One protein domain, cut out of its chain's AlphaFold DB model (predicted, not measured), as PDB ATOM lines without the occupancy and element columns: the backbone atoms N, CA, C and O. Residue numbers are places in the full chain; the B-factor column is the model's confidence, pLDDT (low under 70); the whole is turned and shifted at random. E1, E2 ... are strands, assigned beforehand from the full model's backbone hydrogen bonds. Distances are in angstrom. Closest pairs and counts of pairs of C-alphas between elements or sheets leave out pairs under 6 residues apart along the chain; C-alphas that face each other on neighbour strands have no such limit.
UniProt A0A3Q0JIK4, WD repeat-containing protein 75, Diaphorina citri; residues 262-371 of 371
ATOM      1  N   THR A 262      -3.586 -52.540 -11.362       92.44
ATOM      2  CA  THR A 262      -3.181 -52.886 -10.003       92.44
ATOM      3  C   THR A 262      -3.754 -54.243  -9.607       92.44
ATOM      4  O   THR A 262      -4.560 -54.828 -10.327       92.44
ATOM      5  N   HIS A 263      -3.270 -54.794  -8.504       93.75
ATOM      6  CA  HIS A 263      -3.626 -56.125  -8.026       93.75
ATOM      7  C   HIS A 263      -4.303 -56.008  -6.665       93.75
ATOM      8  O   HIS A 263      -3.769 -55.356  -5.767       93.75
ATOM      9  N   ASP A 264      -5.455 -56.658  -6.504       93.56
ATOM     10  CA  ASP A 264      -6.095 -56.815  -5.202       93.56
ATOM     11  C   ASP A 264      -5.566 -58.083  -4.509       93.56
ATOM     12  O   ASP A 264      -5.924 -59.198  -4.911       93.56
ATOM     13  N   PRO A 265      -4.756 -57.952  -3.440       91.25
ATOM     14  CA  PRO A 265      -4.184 -59.097  -2.739       91.25
ATOM     15  C   PRO A 265      -5.227 -59.985  -2.051       91.25
ATOM     16  O   PRO A 265      -4.940 -61.155  -1.805       91.25
ATOM     17  N   ARG A 266      -6.434 -59.478  -1.757       90.12
ATOM     18  CA  ARG A 266      -7.468 -60.253  -1.046       90.12
ATOM     19  C   ARG A 266      -8.185 -61.237  -1.951       90.12
ATOM     20  O   ARG A 266      -8.474 -62.359  -1.544       90.12
ATOM     21  N   SER A 267      -8.518 -60.791  -3.157       88.75
ATOM     22  CA  SER A 267      -9.257 -61.588  -4.139       88.75
ATOM     23  C   SER A 267      -8.360 -62.179  -5.225       88.75
ATOM     24  O   SER A 267      -8.846 -62.937  -6.062       88.75
ATOM     25  N   THR A 268      -7.061 -61.852  -5.225       90.75
ATOM     26  CA  THR A 268      -6.105 -62.175  -6.301       90.75
ATOM     27  C   THR A 268      -6.576 -61.688  -7.674       90.75
ATOM     28  O   THR A 268      -6.283 -62.289  -8.709       90.75
ATOM     29  N   SER A 269      -7.369 -60.615  -7.680       92.06
ATOM     30  CA  SER A 269      -7.957 -60.065  -8.893       92.06
ATOM     31  C   SER A 269      -7.134 -58.911  -9.440       92.06
ATOM     32  O   SER A 269      -6.403 -58.212  -8.735       92.06
ATOM     33  N   LEU A 270      -7.258 -58.739 -10.745       93.44
ATOM     34  CA  LEU A 270      -6.713 -57.629 -11.489       93.44
ATOM     35  C   LEU A 270      -7.697 -56.463 -11.416       93.44
ATOM     36  O   LEU A 270      -8.885 -56.637 -11.684       93.44
ATOM     37  N   VAL A 271      -7.198 -55.281 -11.085       93.56
ATOM     38  CA  VAL A 271      -7.978 -54.050 -11.017       93.56
ATOM     39  C   VAL A 271      -7.504 -53.122 -12.120       93.56
ATOM     40  O   VAL A 271      -6.326 -52.766 -12.187       93.56
ATOM     41  N   LEU A 272      -8.423 -52.752 -13.001       91.19
ATOM     42  CA  LEU A 272      -8.137 -51.929 -14.169       91.19
ATOM     43  C   LEU A 272      -9.347 -51.074 -14.548       91.19
ATOM     44  O   LEU A 272     -10.446 -51.250 -14.012       91.19
ATOM     45  N   ASN A 273      -9.140 -50.162 -15.495       86.81
ATOM     46  CA  ASN A 273     -10.206 -49.376 -16.103       86.81
ATOM     47  C   ASN A 273     -11.313 -50.298 -16.658       86.81
ATOM     48  O   ASN A 273     -11.028 -51.360 -17.219       86.81
ATOM     49  N   SER A 274     -12.571 -49.893 -16.482       86.00
ATOM     50  CA  SER A 274     -13.759 -50.559 -17.032       86.00
ATOM     51  C   SER A 274     -14.476 -49.603 -17.995       86.00
ATOM     52  O   SER A 274     -13.836 -48.822 -18.696       86.00
ATOM     53  N   ARG A 275     -15.811 -49.642 -18.036       81.31
ATOM     54  CA  ARG A 275     -16.639 -48.582 -18.625       81.31
ATOM     55  C   ARG A 275     -16.367 -47.231 -17.950       81.31
ATOM     56  O   ARG A 275     -15.917 -47.184 -16.808       81.31
ATOM     57  N   LYS A 276     -16.700 -46.139 -18.642       79.31
ATOM     58  CA  LYS A 276     -16.505 -44.758 -18.171       79.31
ATOM     59  C   LYS A 276     -16.925 -44.574 -16.706       79.31
ATOM     60  O   LYS A 276     -17.995 -45.036 -16.306       79.31
ATOM     61  N   GLY A 277     -16.058 -43.947 -15.915       84.56
ATOM     62  CA  GLY A 277     -16.263 -43.720 -14.481       84.56
ATOM     63  C   GLY A 277     -16.150 -44.954 -13.577       84.56
ATOM     64  O   GLY A 277     -16.232 -44.822 -12.361       84.56
ATOM     65  N   HIS A 278     -15.943 -46.151 -14.134       88.75
ATOM     66  CA  HIS A 278     -15.893 -47.400 -13.381       88.75
ATOM     67  C   HIS A 278     -14.525 -48.076 -13.468       88.75
ATOM     68  O   HIS A 278     -13.781 -47.947 -14.445       88.75
ATOM     69  N   ILE A 279     -14.253 -48.913 -12.471       92.00
ATOM     70  CA  ILE A 279     -13.156 -49.881 -12.484       92.00
ATOM     71  C   ILE A 279     -13.698 -51.301 -12.370       92.00
ATOM     72  O   ILE A 279     -14.758 -51.521 -11.785       92.00
ATOM     73  N   GLN A 280     -12.977 -52.266 -12.933       91.81
ATOM     74  CA  GLN A 280     -13.347 -53.682 -12.908       91.81
ATOM     75  C   GLN A 280     -12.361 -54.469 -12.049       91.81
ATOM     76  O   GLN A 280     -11.150 -54.293 -12.175       91.81
ATOM     77  N   PHE A 281     -12.893 -55.358 -11.211       93.12
ATOM     78  CA  PHE A 281     -12.136 -56.376 -10.488       93.12
ATOM     79  C   PHE A 281     -12.299 -57.696 -11.235       93.12
ATOM     80  O   PHE A 281     -13.384 -58.283 -11.246       93.12
ATOM     81  N   PHE A 282     -11.240 -58.157 -11.892       91.56
ATOM     82  CA  PHE A 282     -11.276 -59.308 -12.787       91.56
ATOM     83  C   PHE A 282     -10.395 -60.445 -12.267       91.56
ATOM     84  O   PHE A 282      -9.198 -60.275 -12.042       91.56
ATOM     85  N   SER A 283     -10.974 -61.627 -12.080       90.31
ATOM     86  CA  SER A 283     -10.231 -62.806 -11.636       90.31
ATOM     87  C   SER A 283      -9.562 -63.487 -12.827       90.31
ATOM     88  O   SER A 283     -10.240 -63.971 -13.733       90.31
ATOM     89  N   LEU A 284      -8.230 -63.567 -12.810       86.75
ATOM     90  CA  LEU A 284      -7.462 -64.279 -13.838       86.75
ATOM     91  C   LEU A 284      -7.605 -65.802 -13.718       86.75
ATOM     92  O   LEU A 284      -7.545 -66.502 -14.723       86.75
ATOM     93  N   THR A 285      -7.833 -66.309 -12.504       87.31
ATOM     94  CA  THR A 285      -7.973 -67.747 -12.236       87.31
ATOM     95  C   THR A 285      -9.274 -68.305 -12.803       87.31
ATOM     96  O   THR A 285      -9.274 -69.363 -13.426       87.31
ATOM     97  N   SER A 286     -10.389 -67.599 -12.595       83.38
ATOM     98  CA  SER A 286     -11.702 -68.007 -13.115       83.38
ATOM     99  C   SER A 286     -12.024 -67.395 -14.479       83.38
ATOM    100  O   SER A 286     -12.987 -67.818 -15.109       83.38
ATOM    101  N   ASN A 287     -11.229 -66.426 -14.946       82.94
ATOM    102  CA  ASN A 287     -11.484 -65.642 -16.155       82.94
ATOM    103  C   ASN A 287     -12.885 -64.996 -16.155       82.94
ATOM    104  O   ASN A 287     -13.597 -64.997 -17.162       82.94
ATOM    105  N   THR A 288     -13.292 -64.469 -14.997       83.69
ATOM    106  CA  THR A 288     -14.599 -63.837 -14.780       83.69
ATOM    107  C   THR A 288     -14.455 -62.493 -14.081       83.69
ATOM    108  O   THR A 288     -13.584 -62.302 -13.226       83.69
ATOM    109  N   LEU A 289     -15.373 -61.576 -14.383       88.62
ATOM    110  CA  LEU A 289     -15.565 -60.372 -13.587       88.62
ATOM    111  C   LEU A 289     -16.068 -60.745 -12.183       88.62
ATOM    112  O   LEU A 289     -17.019 -61.514 -12.052       88.62
ATOM    113  N   LEU A 290     -15.453 -60.175 -11.147       89.50
ATOM    114  CA  LEU A 290     -15.956 -60.244  -9.776       89.50
ATOM    115  C   LEU A 290     -17.014 -59.164  -9.544       89.50
ATOM    116  O   LEU A 290     -18.137 -59.474  -9.161       89.50
ATOM    117  N   PHE A 291     -16.664 -57.903  -9.802       89.19
ATOM    118  CA  PHE A 291     -17.589 -56.771  -9.759       89.19
ATOM    119  C   PHE A 291     -17.000 -55.546 -10.474       89.19
ATOM    120  O   PHE A 291     -15.788 -55.445 -10.675       89.19
ATOM    121  N   ASN A 292     -17.874 -54.603 -10.832       90.06
ATOM    122  CA  ASN A 292     -17.477 -53.245 -11.197       90.06
ATOM    123  C   ASN A 292     -17.707 -52.319 -10.003       90.06
ATOM    124  O   ASN A 292     -18.743 -52.425  -9.346       90.06
ATOM    125  N   LEU A 293     -16.781 -51.397  -9.768       91.50
ATOM    126  CA  LEU A 293     -16.937 -50.315  -8.804       91.50
ATOM    127  C   LEU A 293     -17.122 -49.003  -9.566       91.50
ATOM    128  O   LEU A 293     -16.295 -48.664 -10.412       91.50
ATOM    129  N   ASP A 294     -18.220 -48.307  -9.287       91.00
ATOM    130  CA  ASP A 294     -18.477 -46.960  -9.796       91.00
ATOM    131  C   ASP A 294     -17.668 -45.963  -8.960       91.00
ATOM    132  O   ASP A 294     -17.881 -45.853  -7.755       91.00
ATOM    133  N   ILE A 295     -16.680 -45.319  -9.582       91.12
ATOM    134  CA  ILE A 295     -15.793 -44.363  -8.914       91.12
ATOM    135  C   ILE A 295     -16.378 -42.961  -8.991       91.12
ATOM    136  O   ILE A 295     -16.351 -42.240  -7.992       91.12
ATOM    137  N   THR A 296     -16.891 -42.574 -10.159       87.75
ATOM    138  CA  THR A 296     -17.353 -41.203 -10.393       87.75
ATOM    139  C   THR A 296     -18.745 -40.961  -9.831       87.75
ATOM    140  O   THR A 296     -19.043 -39.829  -9.458       87.75
ATOM    141  N   GLU A 297     -19.565 -42.013  -9.701       84.94
ATOM    142  CA  GLU A 297     -20.964 -41.937  -9.254       84.94
ATOM    143  C   GLU A 297     -21.801 -40.971 -10.119       84.94
ATOM    144  O   GLU A 297     -22.817 -40.408  -9.699       84.94
ATOM    145  N   GLU A 298     -21.369 -40.773 -11.368       81.50
ATOM    146  CA  GLU A 298     -22.016 -39.892 -12.327       81.50
ATOM    147  C   GLU A 298     -23.086 -40.633 -13.129       81.50
ATOM    148  O   GLU A 298     -22.899 -41.751 -13.618       81.50
ATOM    149  N   ASN A 299     -24.206 -39.956 -13.382       77.94
ATOM    150  CA  ASN A 299     -25.138 -40.430 -14.394       77.94
ATOM    151  C   ASN A 299     -24.512 -40.239 -15.778       77.94
ATOM    152  O   ASN A 299     -24.428 -39.120 -16.284       77.94
ATOM    153  N   ILE A 300     -24.112 -41.343 -16.406       69.19
ATOM    154  CA  ILE A 300     -23.592 -41.304 -17.770       69.19
ATOM    155  C   ILE A 300     -24.745 -40.987 -18.721       69.19
ATOM    156  O   ILE A 300     -25.710 -41.751 -18.826       69.19
ATOM    157  N   VAL A 301     -24.631 -39.864 -19.425       67.31
ATOM    158  CA  VAL A 301     -25.568 -39.484 -20.479       67.31
ATOM    159  C   VAL A 301     -25.067 -40.109 -21.772       67.31
ATOM    160  O   VAL A 301     -23.882 -40.029 -22.091       67.31
ATOM    161  N   SER A 302     -25.951 -40.782 -22.503       61.34
ATOM    162  CA  SER A 302     -25.604 -41.358 -23.798       61.34
ATOM    163  C   SER A 302     -25.167 -40.263 -24.766       61.34
ATOM    164  O   SER A 302     -25.890 -39.293 -24.984       61.34
ATOM    165  N   GLU A 303     -23.972 -40.423 -25.326       57.78
ATOM    166  CA  GLU A 303     -23.419 -39.526 -26.335       57.78
ATOM    167  C   GLU A 303     -24.205 -39.716 -27.643       57.78
ATOM    168  O   GLU A 303     -24.281 -40.831 -28.161       57.78
ATOM    169  N   LEU A 304     -24.829 -38.645 -28.139       50.97
ATOM    170  CA  LEU A 304     -25.616 -38.662 -29.375       50.97
ATOM    171  C   LEU A 304     -24.685 -38.506 -30.583       50.97
ATOM    172  O   LEU A 304     -23.805 -37.639 -30.575       50.97
ATOM    173  N   HIS A 305     -24.893 -39.297 -31.640       46.00
ATOM    174  CA  HIS A 305     -24.185 -39.105 -32.908       46.00
ATOM    175  C   HIS A 305     -24.824 -37.958 -33.701       46.00
ATOM    176  O   HIS A 305     -25.701 -38.166 -34.537       46.00
ATOM    177  N   HIS A 306     -24.356 -36.727 -33.487       38.34
ATOM    178  CA  HIS A 306     -24.653 -35.623 -34.400       38.34
ATOM    179  C   HIS A 306     -23.468 -35.400 -35.331       38.34
ATOM    180  O   HIS A 306     -22.445 -34.923 -34.857       38.34
ATOM    181  N   GLU A 307     -23.655 -35.765 -36.610       37.53
ATOM    182  CA  GLU A 307     -22.899 -35.586 -37.880       37.53
ATOM    183  C   GLU A 307     -21.390 -35.223 -37.886       37.53
ATOM    184  O   GLU A 307     -20.719 -35.541 -38.863       37.53
ATOM    185  N   THR A 308     -20.804 -34.641 -36.843       36.00
ATOM    186  CA  THR A 308     -19.368 -34.356 -36.707       36.00
ATOM    187  C   THR A 308     -18.815 -34.369 -35.268       36.00
ATOM    188  O   THR A 308     -17.608 -34.186 -35.120       36.00
ATOM    189  N   CYS A 309     -19.618 -34.577 -34.212       37.69
ATOM    190  CA  CYS A 309     -19.140 -34.574 -32.817       37.69
ATOM    191  C   CYS A 309     -19.867 -35.612 -31.945       37.69
ATOM    192  O   CYS A 309     -21.094 -35.689 -31.960       37.69
ATOM    193  N   VAL A 310     -19.106 -36.350 -31.132       46.69
ATOM    194  CA  VAL A 310     -19.624 -37.232 -30.077       46.69
ATOM    195  C   VAL A 310     -19.625 -36.439 -28.770       46.69
ATOM    196  O   VAL A 310     -18.571 -36.215 -28.179       46.69
ATOM    197  N   SER A 311     -20.788 -35.956 -28.335       49.22
ATOM    198  CA  SER A 311     -20.937 -35.357 -27.004       49.22
ATOM    199  C   SER A 311     -22.385 -35.410 -26.543       49.22
ATOM    200  O   SER A 311     -23.309 -35.170 -27.321       49.22
ATOM    201  N   SER A 312     -22.592 -35.699 -25.264       55.25
ATOM    202  CA  SER A 312     -23.875 -35.487 -24.602       55.25
ATOM    203  C   SER A 312     -24.109 -33.982 -24.429       55.25
ATOM    204  O   SER A 312     -23.172 -33.229 -24.172       55.25
ATOM    205  N   TYR A 313     -25.349 -33.527 -24.604       59.69
ATOM    206  CA  TYR A 313     -25.730 -32.127 -24.413       59.69
ATOM    207  C   TYR A 313     -26.865 -32.024 -23.398       59.69
ATOM    208  O   TYR A 313     -27.751 -32.881 -23.353       59.69
ATOM    209  N   ASP A 314     -26.855 -30.974 -22.585       62.75
ATOM    210  CA  ASP A 314     -27.999 -30.640 -21.744       62.75
ATOM    211  C   ASP A 314     -29.155 -30.036 -22.576       62.75
ATOM    212  O   ASP A 314     -29.046 -29.786 -23.779       62.75
ATOM    213  N   ARG A 315     -30.295 -29.751 -21.928       61.56
ATOM    214  CA  ARG A 315     -31.452 -29.104 -22.587       61.56
ATOM    215  C   ARG A 315     -31.149 -27.708 -23.150       61.56
ATOM    216  O   ARG A 315     -31.985 -27.161 -23.865       61.56
ATOM    217  N   GLN A 316     -30.024 -27.114 -22.771       63.09
ATOM    218  CA  GLN A 316     -29.585 -25.774 -23.150       63.09
ATOM    219  C   GLN A 316     -28.522 -25.823 -24.263       63.09
ATOM    220  O   GLN A 316     -28.136 -24.772 -24.767       63.09
ATOM    221  N   GLY A 317     -28.113 -27.021 -24.705       62.75
ATOM    222  CA  GLY A 317     -27.111 -27.221 -25.751       62.75
ATOM    223  C   GLY A 317     -25.667 -27.157 -25.248       62.75
ATOM    224  O   GLY A 317     -24.754 -27.043 -26.064       62.75
ATOM    225  N   THR A 318     -25.439 -27.228 -23.934       62.47
ATOM    226  CA  THR A 318     -24.097 -27.273 -23.339       62.47
ATOM    227  C   THR A 318     -23.559 -28.694 -23.385       62.47
ATOM    228  O   THR A 318     -24.251 -29.623 -22.967       62.47
ATOM    229  N   SER A 319     -22.328 -28.872 -23.869       64.81
ATOM    230  CA  SER A 319     -21.652 -30.171 -23.838       64.81
ATOM    231  C   SER A 319     -21.455 -30.638 -22.396       64.81
ATOM    232  O   SER A 319     -20.888 -29.924 -21.573       64.81
ATOM    233  N   VAL A 320     -21.910 -31.852 -22.106       69.56
ATOM    234  CA  VAL A 320     -21.729 -32.525 -20.825       69.56
ATOM    235  C   VAL A 320     -20.457 -33.359 -20.920       69.56
ATOM    236  O   VAL A 320     -20.377 -34.329 -21.672       69.56
ATOM    237  N   SER A 321     -19.434 -32.958 -20.173       70.94
ATOM    238  CA  SER A 321     -18.243 -33.775 -19.951       70.94
ATOM    239  C   SER A 321     -18.463 -34.713 -18.769       70.94
ATOM    240  O   SER A 321     -19.197 -34.390 -17.838       70.94
ATOM    241  N   HIS A 322     -17.799 -35.859 -18.808       75.69
ATOM    242  CA  HIS A 322     -17.839 -36.867 -17.755       75.69
ATOM    243  C   HIS A 322     -16.451 -37.019 -17.149       75.69
ATOM    244  O   HIS A 322     -15.463 -36.837 -17.865       75.69
ATOM    245  N   SER A 323     -16.394 -37.364 -15.866       82.69
ATOM    246  CA  SER A 323     -15.120 -37.575 -15.184       82.69
ATOM    247  C   SER A 323     -14.453 -38.874 -15.637       82.69
ATOM    248  O   SER A 323     -15.108 -39.911 -15.778       82.69
ATOM    249  N   ASP A 324     -13.135 -38.828 -15.809       82.44
ATOM    250  CA  ASP A 324     -12.316 -40.000 -16.106       82.44
ATOM    251  C   ASP A 324     -11.556 -40.444 -14.855       82.44
ATOM    252  O   ASP A 324     -11.019 -39.628 -14.106       82.44
ATOM    253  N   VAL A 325     -11.483 -41.757 -14.631       88.38
ATOM    254  CA  VAL A 325     -10.668 -42.327 -13.551       88.38
ATOM    255  C   VAL A 325      -9.225 -42.390 -14.034       88.38
ATOM    256  O   VAL A 325      -8.929 -43.090 -15.001       88.38
ATOM    257  N   LEU A 326      -8.332 -41.672 -13.356       88.19
ATOM    258  CA  LEU A 326      -6.943 -41.514 -13.771       88.19
ATOM    259  C   LEU A 326      -5.986 -42.526 -13.154       88.19
ATOM    260  O   LEU A 326      -5.028 -42.974 -13.783       88.19
ATOM    261  N   ALA A 327      -6.202 -42.841 -11.882       90.19
ATOM    262  CA  ALA A 327      -5.320 -43.719 -11.139       90.19
ATOM    263  C   ALA A 327      -6.073 -44.378  -9.997       90.19
ATOM    264  O   ALA A 327      -6.965 -43.781  -9.394       90.19
ATOM    265  N   VAL A 328      -5.660 -45.598  -9.674       93.56
ATOM    266  CA  VAL A 328      -6.178 -46.359  -8.546       93.56
ATOM    267  C   VAL A 328      -5.031 -47.100  -7.873       93.56
ATOM    268  O   VAL A 328      -4.171 -47.672  -8.546       93.56
ATOM    269  N   CYS A 329      -5.022 -47.126  -6.544       94.69
ATOM    270  CA  CYS A 329      -4.122 -47.969  -5.768       94.69
ATOM    271  C   CYS A 329      -4.851 -48.623  -4.594       94.69
ATOM    272  O   CYS A 329      -5.771 -48.049  -4.014       94.69
ATOM    273  N   LEU A 330      -4.431 -49.841  -4.253       95.19
ATOM    274  CA  LEU A 330      -4.886 -50.554  -3.064       95.19
ATOM    275  C   LEU A 330      -3.784 -50.567  -2.012       95.19
ATOM    276  O   LEU A 330      -2.592 -50.556  -2.333       95.19
ATOM    277  N   THR A 331      -4.187 -50.628  -0.750       95.38
ATOM    278  CA  THR A 331      -3.275 -50.953   0.345       95.38
ATOM    279  C   THR A 331      -2.779 -52.395   0.239       95.38
ATOM    280  O   THR A 331      -3.379 -53.240  -0.421       95.38
ATOM    281  N   HIS A 332      -1.664 -52.693   0.907       91.75
ATOM    282  CA  HIS A 332      -1.034 -54.021   0.898       91.75
ATOM    283  C   HIS A 332      -1.946 -55.155   1.403       91.75
ATOM    284  O   HIS A 332      -1.744 -56.311   1.046       91.75
ATOM    285  N   ASP A 333      -2.932 -54.827   2.236       92.12
ATOM    286  CA  ASP A 333      -3.959 -55.733   2.753       92.12
ATOM    287  C   ASP A 333      -5.236 -55.741   1.893       92.12
ATOM    288  O   ASP A 333      -6.139 -56.531   2.153       92.12
ATOM    289  N   GLY A 334      -5.327 -54.868   0.883       91.75
ATOM    290  CA  GLY A 334      -6.477 -54.679  -0.001       91.75
ATOM    291  C   GLY A 334      -7.729 -54.108   0.671       91.75
ATOM    292  O   GLY A 334      -8.789 -54.111   0.041       91.75
ATOM    293  N   LEU A 335      -7.657 -53.665   1.932       92.94
ATOM    294  CA  LEU A 335      -8.821 -53.175   2.682       92.94
ATOM    295  C   LEU A 335      -9.184 -51.726   2.354       92.94
ATOM    296  O   LEU A 335     -10.347 -51.348   2.498       92.94
ATOM    297  N   CYS A 336      -8.224 -50.943   1.870       94.06
ATOM    298  CA  CYS A 336      -8.448 -49.575   1.435       94.06
ATOM    299  C   CYS A 336      -8.043 -49.397  -0.031       94.06
ATOM    300  O   CYS A 336      -7.078 -49.990  -0.518       94.06
ATOM    301  N   LEU A 337      -8.777 -48.530  -0.719       95.19
ATOM    302  CA  LEU A 337      -8.551 -48.121  -2.100       95.19
ATOM    303  C   LEU A 337      -8.418 -46.599  -2.123       95.19
ATOM    304  O   LEU A 337      -9.200 -45.909  -1.470       95.19
ATOM    305  N   ALA A 338      -7.480 -46.062  -2.892       95.31
ATOM    306  CA  ALA A 338      -7.484 -44.655  -3.269       95.31
ATOM    307  C   ALA A 338      -7.659 -44.544  -4.782       95.31
ATOM    308  O   ALA A 338      -7.050 -45.304  -5.537       95.31
ATOM    309  N   SER A 339      -8.491 -43.605  -5.222       94.00
ATOM    310  CA  SER A 339      -8.734 -43.326  -6.634       94.00
ATOM    311  C   SER A 339      -8.606 -41.837  -6.919       94.00
ATOM    312  O   SER A 339      -9.024 -41.009  -6.110       94.00
ATOM    313  N   VAL A 340      -8.069 -41.507  -8.086       92.31
ATOM    314  CA  VAL A 340      -8.035 -40.145  -8.617       92.31
ATOM    315  C   VAL A 340      -8.934 -40.096  -9.839       92.31
ATOM    316  O   VAL A 340      -8.765 -40.903 -10.749       92.31
ATOM    317  N   GLU A 341      -9.863 -39.154  -9.864       90.12
ATOM    318  CA  GLU A 341     -10.698 -38.841 -11.024       90.12
ATOM    319  C   GLU A 341     -10.464 -37.394 -11.467       90.12
ATOM    320  O   GLU A 341     -10.046 -36.555 -10.661       90.12
ATOM    321  N   ALA A 342     -10.711 -37.113 -12.744       85.75
ATOM    322  CA  ALA A 342     -10.572 -35.778 -13.303       85.75
ATOM    323  C   ALA A 342     -11.750 -35.390 -14.192       85.75
ATOM    324  O   ALA A 342     -12.188 -36.175 -15.035       85.75
ATOM    325  N   LEU A 343     -12.190 -34.142 -14.038       83.25
ATOM    326  CA  LEU A 343     -13.163 -33.475 -14.893       83.25
ATOM    327  C   LEU A 343     -12.537 -32.186 -15.433       83.25
ATOM    328  O   LEU A 343     -12.516 -31.153 -14.761       83.25
ATOM    329  N   GLY A 344     -11.995 -32.244 -16.650       78.25
ATOM    330  CA  GLY A 344     -11.207 -31.138 -17.198       78.25
ATOM    331  C   GLY A 344      -9.944 -30.902 -16.365       78.25
ATOM    332  O   GLY A 344      -9.118 -31.801 -16.238       78.25
ATOM    333  N   GLU A 345      -9.808 -29.708 -15.789       79.00
ATOM    334  CA  GLU A 345      -8.676 -29.342 -14.921       79.00
ATOM    335  C   GLU A 345      -8.936 -29.623 -13.429       79.00
ATOM    336  O   GLU A 345      -8.056 -29.406 -12.601       79.00
ATOM    337  N   HIS A 346     -10.126 -30.113 -13.067       84.31
ATOM    338  CA  HIS A 346     -10.468 -30.423 -11.680       84.31
ATOM    339  C   HIS A 346     -10.125 -31.870 -11.344       84.31
ATOM    340  O   HIS A 346     -10.559 -32.784 -12.045       84.31
ATOM    341  N   TYR A 347      -9.403 -32.074 -10.242       89.19
ATOM    342  CA  TYR A 347      -8.991 -33.395  -9.776       89.19
ATOM    343  C   TYR A 347      -9.603 -33.703  -8.415       89.19
ATOM    344  O   TYR A 347      -9.584 -32.879  -7.493       89.19
ATOM    345  N   VAL A 348     -10.090 -34.930  -8.262       91.50
ATOM    346  CA  VAL A 348     -10.648 -35.417  -7.005       91.50
ATOM    347  C   VAL A 348      -9.922 -36.684  -6.579       91.50
ATOM    348  O   VAL A 348      -9.809 -37.644  -7.337       91.50
ATOM    349  N   LEU A 349      -9.465 -36.698  -5.327       93.94
ATOM    350  CA  LEU A 349      -8.935 -37.873  -4.649       93.94
ATOM    351  C   LEU A 349     -10.011 -38.464  -3.729       93.94
ATOM    352  O   LEU A 349     -10.444 -37.817  -2.772       93.94
ATOM    353  N   LYS A 350     -10.417 -39.706  -3.994       94.69
ATOM    354  CA  LYS A 350     -11.364 -40.470  -3.171       94.69
ATOM    355  C   LYS A 350     -10.652 -41.619  -2.459       94.69
ATOM    356  O   LYS A 350      -9.766 -42.259  -3.021       94.69
ATOM    357  N   PHE A 351     -11.064 -41.882  -1.225       95.12
ATOM    358  CA  PHE A 351     -10.647 -43.027  -0.423       95.12
ATOM    359  C   PHE A 351     -11.849 -43.926  -0.182       95.12
ATOM    360  O   PHE A 351     -12.937 -43.438   0.125       95.12
ATOM    361  N   TRP A 352     -11.638 -45.232  -0.280       95.31
ATOM    362  CA  TRP A 352     -12.684 -46.231  -0.146       95.31
ATOM    363  C   TRP A 352     -12.258 -47.324   0.820       95.31
ATOM    364  O   TRP A 352     -11.106 -47.752   0.798       95.31
ATOM    365  N   ASN A 353     -13.205 -47.805   1.618       94.25
ATOM    366  CA  ASN A 353     -13.003 -48.912   2.544       94.25
ATOM    367  C   ASN A 353     -13.784 -50.130   2.059       94.25
ATOM    368  O   ASN A 353     -14.961 -50.021   1.700       94.25
ATOM    369  N   TYR A 354     -13.136 -51.290   2.063       92.19
ATOM    370  CA  TYR A 354     -13.792 -52.553   1.769       92.19
ATOM    371  C   TYR A 354     -14.711 -52.955   2.923       92.19
ATOM    372  O   TYR A 354     -14.290 -53.002   4.081       92.19
ATOM    373  N   ASP A 355     -15.957 -53.287   2.602       87.44
ATOM    374  CA  ASP A 355     -16.898 -53.822   3.578       87.44
ATOM    375  C   ASP A 355     -16.612 -55.311   3.820       87.44
ATOM    376  O   ASP A 355     -16.942 -56.187   3.014       87.44
ATOM    377  N   VAL A 356     -15.967 -55.590   4.952       83.25
ATOM    378  CA  VAL A 356     -15.582 -56.944   5.369       83.25
ATOM    379  C   VAL A 356     -16.792 -57.774   5.808       83.25
ATOM    380  O   VAL A 356     -16.769 -58.998   5.656       83.25
ATOM    381  N   GLU A 357     -17.838 -57.136   6.341       78.56
ATOM    382  CA  GLU A 357     -19.008 -57.826   6.888       78.56
ATOM    383  C   GLU A 357     -19.886 -58.367   5.770       78.56
ATOM    384  O   GLU A 357     -20.234 -59.550   5.754       78.56
ATOM    385  N   THR A 358     -20.206 -57.510   4.802       74.69
ATOM    386  CA  THR A 358     -21.071 -57.903   3.689       74.69
ATOM    387  C   THR A 358     -20.277 -58.557   2.560       74.69
ATOM    388  O   THR A 358     -20.849 -59.292   1.754       74.69
ATOM    389  N   LYS A 359     -18.957 -58.319   2.493       72.31
ATOM    390  CA  LYS A 359     -18.086 -58.701   1.368       72.31
ATOM    391  C   LYS A 359     -18.599 -58.187   0.019       72.31
ATOM    392  O   LYS A 359     -18.238 -58.734  -1.023       72.31
ATOM    393  N   THR A 360     -19.447 -57.155   0.030       63.56
ATOM    394  CA  THR A 360     -20.174 -56.708  -1.168       63.56
ATOM    395  C   THR A 360     -19.406 -55.696  -2.009       63.56
ATOM    396  O   THR A 360     -19.755 -55.518  -3.172       63.56
ATOM    397  N   GLY A 361     -18.345 -55.075  -1.482       81.31
ATOM    398  CA  GLY A 361     -17.521 -54.148  -2.258       81.31
ATOM    399  C   GLY A 361     -16.835 -53.074  -1.421       81.31
ATOM    400  O   GLY A 361     -16.654 -53.219  -0.214       81.31
ATOM    401  N   PHE A 362     -16.428 -52.002  -2.095       89.75
ATOM    402  CA  PHE A 362     -15.837 -50.813  -1.489       89.75
ATOM    403  C   PHE A 362     -16.895 -49.720  -1.313       89.75
ATOM    404  O   PHE A 362     -17.757 -49.548  -2.169       89.75
ATOM    405  N   SER A 363     -16.795 -48.959  -0.225       89.44
ATOM    406  CA  SER A 363     -17.627 -47.783   0.051       89.44
ATOM    407  C   SER A 363     -16.754 -46.541   0.195       89.44
ATOM    408  O   SER A 363     -15.686 -46.602   0.810       89.44
ATOM    409  N   CYS A 364     -17.184 -45.420  -0.388       89.06
ATOM    410  CA  CYS A 364     -16.443 -44.164  -0.308       89.06
ATOM    411  C   CYS A 364     -16.439 -43.654   1.140       89.06
ATOM    412  O   CYS A 364     -17.489 -43.453   1.749       89.06
ATOM    413  N   SER A 365     -15.246 -43.466   1.703       85.00
ATOM    414  CA  SER A 365     -15.043 -43.019   3.083       85.00
ATOM    415  C   SER A 365     -14.644 -41.549   3.170       85.00
ATOM    416  O   SER A 365     -14.972 -40.877   4.151       85.00
ATOM    417  N   ARG A 366     -13.941 -41.027   2.156       82.75
ATOM    418  CA  ARG A 366     -13.512 -39.625   2.113       82.75
ATOM    419  C   ARG A 366     -13.251 -39.153   0.688       82.75
ATOM    420  O   ARG A 366     -12.697 -39.891  -0.116       82.75
ATOM    421  N   MET A 367     -13.553 -37.885   0.430       85.50
ATOM    422  CA  MET A 367     -13.269 -37.191  -0.825       85.50
ATOM    423  C   MET A 367     -12.477 -35.912  -0.530       85.50
ATOM    424  O   MET A 367     -12.766 -35.208   0.440       85.50
ATOM    425  N   MET A 368     -11.456 -35.633  -1.336       81.56
ATOM    426  CA  MET A 368     -10.683 -34.391  -1.313       81.56
ATOM    427  C   MET A 368     -10.642 -33.825  -2.729       81.56
ATOM    428  O   MET A 368     -10.344 -34.557  -3.670       81.56
ATOM    429  N   MET A 369     -10.928 -32.535  -2.878       80.06
ATOM    430  CA  MET A 369     -10.821 -31.838  -4.159       80.06
ATOM    431  C   MET A 369      -9.547 -31.001  -4.165       80.06
ATOM    432  O   MET A 369      -9.242 -30.344  -3.165       80.06
ATOM    433  N   ALA A 370      -8.803 -31.057  -5.264       68.50
ATOM    434  CA  ALA A 370      -7.734 -30.112  -5.546       68.50
ATOM    435  C   ALA A 370      -8.283 -29.070  -6.529       68.50
ATOM    436  O   ALA A 370      -8.805 -29.441  -7.582       68.50
ATOM    437  N   GLU A 371      -8.213 -27.795  -6.137       51.44
ATOM    438  CA  GLU A 371      -8.521 -26.648  -7.004       51.44
ATOM    439  C   GLU A 371      -7.330 -26.269  -7.882       51.44
ATOM    440  O   GLU A 371      -6.182 -26.302  -7.371       51.44
TER     441      GLU A 371
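What this domain is: This is residues 262 to 371 of the 371 residues of the protein "WD repeat-containing protein 75" of Diaphorina citri (UniProt A0A3Q0JIK4). Two twisted four-stranded sheets, E7 to E10 and E1 to E4, are partly face to face as a sandwich, and a small hairpin, E5 and E6, lies well away from them at the far end of an arm. The chain goes out to this hairpin after E4 and comes back to E7. The printed part has 110 residues with ten named strands, E1 to E10 along the chain, and no named helix, so its class is all strand; each sheet is antiparallel, with its strands side by side in chain order. It is only just loose, close to compact, with a radius of gyration of the C-alphas of 16.0 A and spans of 46 by 35 by 22 A.

How they stand to each other: Begin with E7, residues 324 to 330, E8, residues 336 to 343, E9, residues 346 to 354, and E10, residues 362 to 370. They form a meander, each strand the antiparallel neighbour of the one before, in a strongly twisted sheet with edge strands E7 and E10. Look for N 329 and O 338 at 2.9 A between E7 and E8, N 350 and O 339 at 2.8 A between E8 and E9, and N 349 and O 368 at 2.8 A between E9 and E10. E10 bends by 60 degrees at residue 365. The second meander is E1, residues 262 to 264, E2, residues 269 to 273, E3, residues 278 to 283, and E4, residues 288 to 294, also strongly twisted. Here N 271 and O 262 are 2.8 A apart, N 282 and O 270 2.8 A, and N 281 and O 291 2.9 A. The two sheets make a sandwich, two sheets face to face, with best planes 24 degrees apart. The closest C-alphas of E1 and E7 are those of Thr 262 and Cys 329, 6.6 A apart; those of E4 and E10 are Leu 293 and Phe 362, 7.4 A. The hairpin of E5, residues 304 to 306, and E6, residues 309 to 313, has N 309 and O 306 at 2.9 A; both strands are apart from the strands of the two sheets.

Where its parts are: Find C-alpha 346 at (-10.468, -30.423, -11.680); from there E9 runs 26.1 A to C-alpha 354. E8 is 23.4 A long, E10 22.6 A, E7 18.3 A, E4 18.0 A, E3 16.5 A, E2 13.1 A and E6 11.0 A; E1 and E5 are short. E1 begins at C-alpha 262, (-3.181, -52.886, -10.003), and E10 ends at C-alpha 370, (-7.734, -30.112, -5.546).

The domain as a whole: The C-alphas of Glu 307 and Glu 357, the two farthest apart, are 50.1 A from each other. The printed part has no cut and no long link. The mean pLDDT of the printed part is 81.0; look for values under 70 at residues 300 to 320, 360 and 370 to 371.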